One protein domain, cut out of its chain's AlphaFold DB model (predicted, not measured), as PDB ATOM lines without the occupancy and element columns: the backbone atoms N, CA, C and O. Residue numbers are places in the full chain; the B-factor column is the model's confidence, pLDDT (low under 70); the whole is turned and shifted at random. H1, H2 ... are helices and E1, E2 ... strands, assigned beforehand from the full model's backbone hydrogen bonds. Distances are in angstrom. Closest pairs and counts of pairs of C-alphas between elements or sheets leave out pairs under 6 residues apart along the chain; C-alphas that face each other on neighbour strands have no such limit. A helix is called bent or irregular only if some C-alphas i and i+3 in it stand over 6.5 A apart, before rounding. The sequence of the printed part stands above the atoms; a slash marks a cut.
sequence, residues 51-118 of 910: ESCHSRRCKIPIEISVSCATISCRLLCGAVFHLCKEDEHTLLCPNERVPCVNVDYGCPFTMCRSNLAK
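AT A GLANCE: This is residues 51 to 118 of the 910 residues of an uncharacterized protein of Danionella translucida (UniProt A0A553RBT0). With little regular structure, this is a loose rod of two small lobes end to end, each a strand hairpin followed directly by a short helix: E1, E2, H1, then E3, E4, H2. Unnamed residues 51 to 69 belong to the first lobe's end. The 68 printed residues are mixed in class, 26 in named elements; both two-stranded sheets are antiparallel, the radius of gyration of the C-alphas is 15.4 A and the spans are 48 by 21 by 17 A.

HOW THE PARTS SIT: E1, residues 70 to 72, and E2, 80 to 82, form a hairpin, N 71 to O 81 being 2.8 A. H1, 83 to 90, is irregular, C-alphas 84 and 87 being 7.4 A apart; its closest C-alphas to E1 are Leu 83 and Ile 71, 5.9 A. E3, 97 to 99, and E4, 110 to 112, form a hairpin, N 98 to O 111 being 2.8 A. H2, 113 to 118, is only just irregular, C-alphas 114 and 117 being 6.9 A apart; H1 and H2 are apart. O i to N i+4 pairs within hydrogen-bond range are 2 of 4 in H1 and 0 of 2 in H2, which has 2 of 3 O i to N i+3 pairs.

IN THESE COORDINATES: E1 begins at C-alpha 70 (127.295, 180.498, 109.562); H1 is 11.6 A long; H2, 9.9 A, ends at C-alpha 118 (145.036, 190.596, 134.410).

THE WHOLE: C-alphas of Pro 61 and Gly 106 are farthest apart, 48.1 A. The printed part has no cut, no link is long, and no printed residue is under 70 in pLDDT.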
ATOM      1  N   GLU A  51     137.376 180.149 103.446       85.62
ATOM      2  CA  GLU A  51     138.759 180.602 103.683       85.62
ATOM      3  C   GLU A  51     138.872 182.142 103.634       85.62
ATOM      4  O   GLU A  51     139.283 182.768 104.614       85.62
ATOM      5  N   SER A  52     138.363 182.762 102.564       86.12
ATOM      6  CA  SER A  52     138.388 184.222 102.346       86.12
ATOM      7  C   SER A  52     137.188 184.986 102.934       86.12
ATOM      8  O   SER A  52     137.219 186.216 103.042       86.12
ATOM      9  N   CYS A  53     136.125 184.288 103.345       86.75
ATOM     10  CA  CYS A  53     134.925 184.928 103.870       86.75
ATOM     11  C   CYS A  53     135.124 185.511 105.279       86.75
ATOM     12  O   CYS A  53     135.516 184.811 106.220       86.75
ATOM     13  N   HIS A  54     134.761 186.788 105.410       85.12
ATOM     14  CA  HIS A  54     134.712 187.566 106.652       85.12
ATOM     15  C   HIS A  54     133.316 188.186 106.908       85.12
ATOM     16  O   HIS A  54     133.146 189.004 107.812       85.12
ATOM     17  N   SER A  55     132.298 187.825 106.113       86.25
ATOM     18  CA  SER A  55     130.948 188.388 106.246       86.25
ATOM     19  C   SER A  55     130.155 187.717 107.369       86.25
ATOM     20  O   SER A  55     129.832 186.533 107.298       86.25
ATOM     21  N   ARG A  56     129.725 188.514 108.356       84.69
ATOM     22  CA  ARG A  56     128.802 188.093 109.434       84.69
ATOM     23  C   ARG A  56     127.394 187.725 108.937       84.69
ATOM     24  O   ARG A  56     126.591 187.226 109.713       84.69
ATOM     25  N   ARG A  57     127.071 188.036 107.676       87.88
ATOM     26  CA  ARG A  57     125.787 187.754 107.012       87.88
ATOM     27  C   ARG A  57     126.049 187.195 105.613       87.88
ATOM     28  O   ARG A  57     125.585 187.748 104.616       87.88
ATOM     29  N   CYS A  58     126.872 186.150 105.534       89.12
ATOM     30  CA  CYS A  58     127.119 185.457 104.276       89.12
ATOM     31  C   CYS A  58     125.813 184.845 103.738       89.12
ATOM     32  O   CYS A  58     125.075 184.208 104.484       89.12
ATOM     33  N   LYS A  59     125.528 185.067 102.447       87.75
ATOM     34  CA  LYS A  59     124.327 184.574 101.746       87.75
ATOM     35  C   LYS A  59     124.616 183.427 100.765       87.75
ATOM     36  O   LYS A  59     123.741 183.059  99.993       87.75
ATOM     37  N   ILE A  60     125.846 182.915 100.741       87.19
ATOM     38  CA  ILE A  60     126.242 181.839  99.825       87.19
ATOM     39  C   ILE A  60     125.660 180.510 100.335       87.19
ATOM     40  O   ILE A  60     125.726 180.257 101.541       87.19
ATOM     41  N   PRO A  61     125.062 179.680  99.456       83.56
ATOM     42  CA  PRO A  61     124.445 178.418  99.849       83.56
ATOM     43  C   PRO A  61     125.462 177.439 100.450       83.56
ATOM     44  O   PRO A  61     126.672 177.540 100.232       83.56
ATOM     45  N   ILE A  62     124.961 176.500 101.250       86.06
ATOM     46  CA  ILE A  62     125.769 175.449 101.874       86.06
ATOM     47  C   ILE A  62     126.069 174.383 100.817       86.06
ATOM     48  O   ILE A  62     125.157 173.776 100.267       86.06
ATOM     49  N   GLU A  63     127.352 174.145 100.556       85.00
ATOM     50  CA  GLU A  63     127.861 173.242  99.525       85.00
ATOM     51  C   GLU A  63     129.138 172.565 100.034       85.00
ATOM     52  O   GLU A  63     130.106 173.244 100.376       85.00
ATOM     53  N   ILE A  64     129.167 171.227 100.026       76.06
ATOM     54  CA  ILE A  64     130.150 170.372 100.732       76.06
ATOM     55  C   ILE A  64     131.628 170.718 100.443       76.06
ATOM     56  O   ILE A  64     132.491 170.468 101.279       76.06
ATOM     57  N   SER A  65     131.947 171.303  99.285       79.56
ATOM     58  CA  SER A  65     133.307 171.723  98.905       79.56
ATOM     59  C   SER A  65     133.505 173.246  98.811       79.56
ATOM     60  O   SER A  65     134.643 173.716  98.697       79.56
ATOM     61  N   VAL A  66     132.429 174.037  98.875       83.12
ATOM     62  CA  VAL A  66     132.447 175.482  98.589       83.12
ATOM     63  C   VAL A  66     132.120 176.324  99.818       83.12
ATOM     64  O   VAL A  66     132.847 177.290 100.061       83.12
ATOM     65  N   SER A  67     131.120 175.962 100.631       88.56
ATOM     66  CA  SER A  67     130.629 176.784 101.748       88.56
ATOM     67  C   SER A  67     129.887 175.968 102.827       88.56
ATOM     68  O   SER A  67     129.244 174.968 102.530       88.56
ATOM     69  N   CYS A  68     129.919 176.417 104.087       89.94
ATOM     70  CA  CYS A  68     129.157 175.812 105.192       89.94
ATOM     71  C   CYS A  68     128.336 176.845 105.978       89.94
ATOM     72  O   CYS A  68     128.502 178.050 105.791       89.94
ATOM     73  N   ALA A  69     127.453 176.379 106.868       90.19
ATOM     74  CA  ALA A  69     126.589 177.243 107.674       90.19
ATOM     75  C   ALA A  69     127.380 178.304 108.462       90.19
ATOM     76  O   ALA A  69     128.484 178.043 108.949       90.19
ATOM     77  N   THR A  70     126.796 179.494 108.615       91.38
ATOM     78  CA  THR A  70     127.295 180.498 109.562       91.38
ATOM     79  C   THR A  70     126.738 180.202 110.953       91.38
ATOM     80  O   THR A  70     125.537 180.007 111.116       91.38
ATOM     81  N   ILE A  71     127.619 180.157 111.948       91.56
ATOM     82  CA  ILE A  71     127.299 179.933 113.358       91.56
ATOM     83  C   ILE A  71     127.780 181.114 114.202       91.56
ATOM     84  O   ILE A  71     128.706 181.838 113.825       91.56
ATOM     85  N   SER A  72     127.157 181.311 115.361       93.38
ATOM     86  CA  SER A  72     127.701 182.135 116.439       93.38
ATOM     87  C   SER A  72     128.643 181.311 117.320       93.38
ATOM     88  O   SER A  72     128.484 180.099 117.457       93.38
ATOM     89  N   CYS A  73     129.617 181.967 117.953       93.56
ATOM     90  CA  CYS A  73     130.480 181.314 118.937       93.56
ATOM     91  C   CYS A  73     129.665 180.691 120.086       93.56
ATOM     92  O   CYS A  73     128.890 181.393 120.744       93.56
ATOM     93  N   ARG A  74     129.912 179.406 120.387       92.94
ATOM     94  CA  ARG A  74     129.264 178.673 121.494       92.94
ATOM     95  C   ARG A  74     129.534 179.292 122.872       92.94
ATOM     96  O   ARG A  74     128.697 179.192 123.757       92.94
ATOM     97  N   LEU A  75     130.669 179.979 123.032       92.88
ATOM     98  CA  LEU A  75     131.043 180.716 124.247       92.88
ATOM     99  C   LEU A  75     130.511 182.162 124.274       92.88
ATOM    100  O   LEU A  75     130.992 182.983 125.054       92.88
ATOM    101  N   LEU A  76     129.548 182.492 123.407       93.06
ATOM    102  CA  LEU A  76     128.786 183.748 123.397       93.06
ATOM    103  C   LEU A  76     129.637 185.033 123.332       93.06
ATOM    104  O   LEU A  76     129.199 186.101 123.748       93.06
ATOM    105  N   CYS A  77     130.836 184.975 122.743       92.94
ATOM    106  CA  CYS A  77     131.727 186.137 122.601       92.94
ATOM    107  C   CYS A  77     131.273 187.172 121.540       92.94
ATOM    108  O   CYS A  77     131.989 188.129 121.261       92.94
ATOM    109  N   GLY A  78     130.115 186.965 120.899       92.00
ATOM    110  CA  GLY A  78     129.555 187.840 119.856       92.00
ATOM    111  C   GLY A  78     130.105 187.631 118.435       92.00
ATOM    112  O   GLY A  78     129.576 188.216 117.481       92.00
ATOM    113  N   ALA A  79     131.128 186.787 118.263       92.12
ATOM    114  CA  ALA A  79     131.652 186.420 116.950       92.12
ATOM    115  C   ALA A  79     130.674 185.524 116.166       92.12
ATOM    116  O   ALA A  79     130.004 184.662 116.739       92.12
ATOM    117  N   VAL A  80     130.625 185.730 114.846       93.12
ATOM    118  CA  VAL A  80     129.834 184.946 113.882       93.12
ATOM    119  C   VAL A  80     130.739 184.597 112.705       93.12
ATOM    120  O   VAL A  80     131.379 185.489 112.147       93.12
ATOM    121  N   PHE A  81     130.809 183.318 112.346       92.19
ATOM    122  CA  PHE A  81     131.741 182.775 111.354       92.19
ATOM    123  C   PHE A  81     131.188 181.489 110.725       92.19
ATOM    124  O   PHE A  81     130.210 180.919 111.196       92.19
ATOM    125  N   HIS A  82     131.795 181.029 109.633       92.62
ATOM    126  CA  HIS A  82     131.468 179.733 109.034       92.62
ATOM    127  C   HIS A  82     131.904 178.579 109.947       92.62
ATOM    128  O   HIS A  82     133.011 178.634 110.471       92.62
ATOM    129  N   LEU A  83     131.090 177.526 110.089       90.12
ATOM    130  CA  LEU A  83     131.335 176.376 110.981       90.12
ATOM    131  C   LEU A  83     132.755 175.790 110.872       90.12
ATOM    132  O   LEU A  83     133.371 175.478 111.883       90.12
ATOM    133  N   CYS A  84     133.328 175.711 109.666       89.56
ATOM    134  CA  CYS A  84     134.693 175.207 109.470       89.56
ATOM    135  C   CYS A  84     135.806 176.088 110.082       89.56
ATOM    136  O   CYS A  84     136.949 175.654 110.120       89.56
ATOM    137  N   LYS A  85     135.494 177.308 110.541       90.50
ATOM    138  CA  LYS A  85     136.402 178.212 111.271       90.50
ATOM    139  C   LYS A  85     136.261 178.106 112.795       90.50
ATOM    140  O   LYS A  85     136.846 178.920 113.503       90.50
ATOM    141  N   GLU A  86     135.486 177.154 113.318       89.69
ATOM    142  CA  GLU A  86     135.280 177.013 114.764       89.69
ATOM    143  C   GLU A  86     136.596 176.767 115.516       89.69
ATOM    144  O   GLU A  86     136.900 177.510 116.445       89.69
ATOM    145  N   ASP A  87     137.437 175.840 115.048       89.94
ATOM    146  CA  ASP A  87     138.750 175.567 115.652       89.94
ATOM    147  C   ASP A  87     139.689 176.788 115.604       89.94
ATOM    148  O   ASP A  87     140.369 177.101 116.583       89.94
ATOM    149  N   GLU A  88     139.694 177.532 114.491       90.62
ATOM    150  CA  GLU A  88     140.461 178.781 114.362       90.62
ATOM    151  C   GLU A  88     139.947 179.856 115.327       90.62
ATOM    152  O   GLU A  88     140.730 180.593 115.930       90.62
ATOM    153  N   HIS A  89     138.625 179.939 115.504       92.00
ATOM    154  CA  HIS A  89     138.013 180.875 116.431       92.00
ATOM    155  C   HIS A  89     138.323 180.526 117.890       92.00
ATOM    156  O   HIS A  89     138.622 181.435 118.658       92.00
ATOM    157  N   THR A  90     138.325 179.251 118.278       91.75
ATOM    158  CA  THR A  90     138.713 178.776 119.623       91.75
ATOM    159  C   THR A  90     140.104 179.296 120.029       91.75
ATOM    160  O   THR A  90     140.308 179.800 121.140       91.75
ATOM    161  N   LEU A  91     141.061 179.314 119.092       91.25
ATOM    162  CA  LEU A  91     142.406 179.868 119.312       91.25
ATOM    163  C   LEU A  91     142.435 181.394 119.539       91.25
ATOM    164  O   LEU A  91     143.409 181.906 120.093       91.25
ATOM    165  N   LEU A  92     141.379 182.116 119.157       93.31
ATOM    166  CA  LEU A  92     141.260 183.578 119.257       93.31
ATOM    167  C   LEU A  92     140.182 184.042 120.253       93.31
ATOM    168  O   LEU A  92     140.160 185.211 120.639       93.31
ATOM    169  N   CYS A  93     139.278 183.155 120.669       95.25
ATOM    170  CA  CYS A  93     138.091 183.504 121.436       95.25
ATOM    171  C   CYS A  93     138.480 184.063 122.819       95.25
ATOM    172  O   CYS A  93     139.246 183.420 123.545       95.25
ATOM    173  N   PRO A  94     137.952 185.238 123.224       95.69
ATOM    174  CA  PRO A  94     138.272 185.849 124.516       95.69
ATOM    175  C   PRO A  94     137.700 185.062 125.704       95.69
ATOM    176  O   PRO A  94     138.239 185.141 126.806       95.69
ATOM    177  N   ASN A  95     136.635 184.288 125.481       96.19
ATOM    178  CA  ASN A  95     135.970 183.497 126.516       96.19
ATOM    179  C   ASN A  95     136.538 182.070 126.627       96.19
ATOM    180  O   ASN A  95     136.179 181.361 127.565       96.19
ATOM    181  N   GLU A  96     137.436 181.667 125.719       96.56
ATOM    182  CA  GLU A  96     138.063 180.341 125.738       96.56
ATOM    183  C   GLU A  96     138.869 180.124 127.017       96.56
ATOM    184  O   GLU A  96     139.624 181.015 127.423       96.56
ATOM    185  N   ARG A  97     138.733 178.947 127.643       96.25
ATOM    186  CA  ARG A  97     139.479 178.627 128.865       96.25
ATOM    187  C   ARG A  97     140.865 178.117 128.500       96.25
ATOM    188  O   ARG A  97     141.034 176.980 128.078       96.25
ATOM    189  N   VAL A  98     141.864 178.961 128.719       96.25
ATOM    190  CA  VAL A  98     143.274 178.669 128.451       96.25
ATOM    191  C   VAL A  98     144.069 178.556 129.756       96.25
ATOM    192  O   VAL A  98     143.761 179.262 130.726       96.25
ATOM    193  N   PRO A  99     145.094 177.688 129.816       97.06
ATOM    194  CA  PRO A  99     146.064 177.720 130.904       97.06
ATOM    195  C   PRO A  99     146.845 179.042 130.878       97.06
ATOM    196  O   PRO A  99     146.940 179.712 129.846       97.06
ATOM    197  N   CYS A 100     147.426 179.425 132.014       95.56
ATOM    198  CA  CYS A 100     148.368 180.540 132.059       95.56
ATOM    199  C   CYS A 100     149.563 180.305 131.112       95.56
ATOM    200  O   CYS A 100     150.052 179.184 130.997       95.56
ATOM    201  N   VAL A 101     150.096 181.375 130.505       95.25
ATOM    202  CA  VAL A 101     151.341 181.329 129.704       95.25
ATOM    203  C   VAL A 101     152.493 180.699 130.497       95.25
ATOM    204  O   VAL A 101     153.312 179.979 129.938       95.25
ATOM    205  N   ASN A 102     152.512 180.901 131.818       93.81
ATOM    206  CA  ASN A 102     153.555 180.396 132.708       93.81
ATOM    207  C   ASN A 102     153.211 179.026 133.336       93.81
ATOM    208  O   ASN A 102     153.729 178.688 134.401       93.81
ATOM    209  N   VAL A 103     152.333 178.228 132.712       94.00
ATOM    210  CA  VAL A 103     151.970 176.879 133.193       94.00
ATOM    211  C   VAL A 103     153.181 175.939 133.270       94.00
ATOM    212  O   VAL A 103     153.321 175.190 134.239       94.00
ATOM    213  N   ASP A 104     154.121 176.045 132.328       89.25
ATOM    214  CA  ASP A 104     155.353 175.244 132.316       89.25
ATOM    215  C   ASP A 104     156.321 175.639 133.444       89.25
ATOM    216  O   ASP A 104     156.952 174.773 134.059       89.25
ATOM    217  N   TYR A 105     156.340 176.923 133.809       89.06
ATOM    218  CA  TYR A 105     157.062 177.446 134.974       89.06
ATOM    219  C   TYR A 105     156.365 177.127 136.309       89.06
ATOM    220  O   TYR A 105     156.982 177.238 137.364       89.06
ATOM    221  N   GLY A 106     155.117 176.645 136.275       89.12
ATOM    222  CA  GLY A 106     154.411 176.101 137.436       89.12
ATOM    223  C   GLY A 106     153.151 176.840 137.871       89.12
ATOM    224  O   GLY A 106     152.620 176.520 138.932       89.12
ATOM    225  N   CYS A 107     152.639 177.781 137.074       92.56
ATOM    226  CA  CYS A 107     151.351 178.409 137.364       92.56
ATOM    227  C   CYS A 107     150.193 177.387 137.249       92.56
ATOM    228  O   CYS A 107     150.041 176.782 136.186       92.56
ATOM    229  N   PRO A 108     149.347 177.206 138.285       91.12
ATOM    230  CA  PRO A 108     148.263 176.219 138.270       91.12
ATOM    231  C   PRO A 108     146.964 176.720 137.605       91.12
ATOM    232  O   PRO A 108     146.018 175.954 137.436       91.12
ATOM    233  N   PHE A 109     146.872 178.007 137.255       92.81
ATOM    234  CA  PHE A 109     145.596 178.645 136.920       92.81
ATOM    235  C   PHE A 109     145.183 178.494 135.442       92.81
ATOM    236  O   PHE A 109     145.976 178.706 134.524       92.81
ATOM    237  N   THR A 110     143.892 178.201 135.220       95.88
ATOM    238  CA  THR A 110     143.240 178.090 133.898       95.88
ATOM    239  C   THR A 110     141.977 178.953 133.849       95.88
ATOM    240  O   THR A 110     141.042 178.746 134.629       95.88
ATOM    241  N   MET A 111     141.921 179.904 132.917       95.69
ATOM    242  CA  MET A 111     140.966 181.023 132.908       95.69
ATOM    243  C   MET A 111     140.551 181.432 131.491       95.69
ATOM    244  O   MET A 111     141.194 181.045 130.522       95.69
ATOM    245  N   CYS A 112     139.507 182.253 131.358       96.56
ATOM    246  CA  CYS A 112     139.175 182.879 130.075       96.56
ATOM    247  C   CYS A 112     140.360 183.695 129.534       96.56
ATOM    248  O   CYS A 112     140.975 184.457 130.283       96.56
ATOM    249  N   ARG A 113     140.644 183.589 128.232       95.62
ATOM    250  CA  ARG A 113     141.722 184.321 127.536       95.62
ATOM    251  C   ARG A 113     141.696 185.836 127.801       95.62
ATOM    252  O   ARG A 113     142.752 186.449 127.928       95.62
ATOM    253  N   SER A 114     140.514 186.430 127.957       95.44
ATOM    254  CA  SER A 114     140.303 187.836 128.340       95.44
ATOM    255  C   SER A 114     140.867 188.217 129.717       95.44
ATOM    256  O   SER A 114     141.279 189.358 129.919       95.44
ATOM    257  N   ASN A 115     140.932 187.272 130.658       96.12
ATOM    258  CA  ASN A 115     141.481 187.477 132.002       96.12
ATOM    259  C   ASN A 115     142.989 187.198 132.087       96.12
ATOM    260  O   ASN A 115     143.616 187.579 133.076       96.12
ATOM    261  N   LEU A 116     143.589 186.597 131.053       95.12
ATOM    262  CA  LEU A 116     145.003 186.212 131.036       95.12
ATOM    263  C   LEU A 116     145.935 187.404 131.302       95.12
ATOM    264  O   LEU A 116     146.848 187.296 132.114       95.12
ATOM    265  N   ALA A 117     145.665 188.561 130.689       93.50
ATOM    266  CA  ALA A 117     146.453 189.777 130.901       93.50
ATOM    267  C   ALA A 117     146.385 190.284 132.354       93.50
ATOM    268  O   ALA A 117     147.405 190.678 132.910       93.50
ATOM    269  N   LYS A 118     145.205 190.223 132.994       94.12
ATOM    270  CA  LYS A 118     145.036 190.596 134.410       94.12
ATOM    271  C   LYS A 118     145.792 189.639 135.328       94.12
ATOM    272  O   LYS A 118     146.464 190.080 136.251       94.12
TER     273      LYS A 118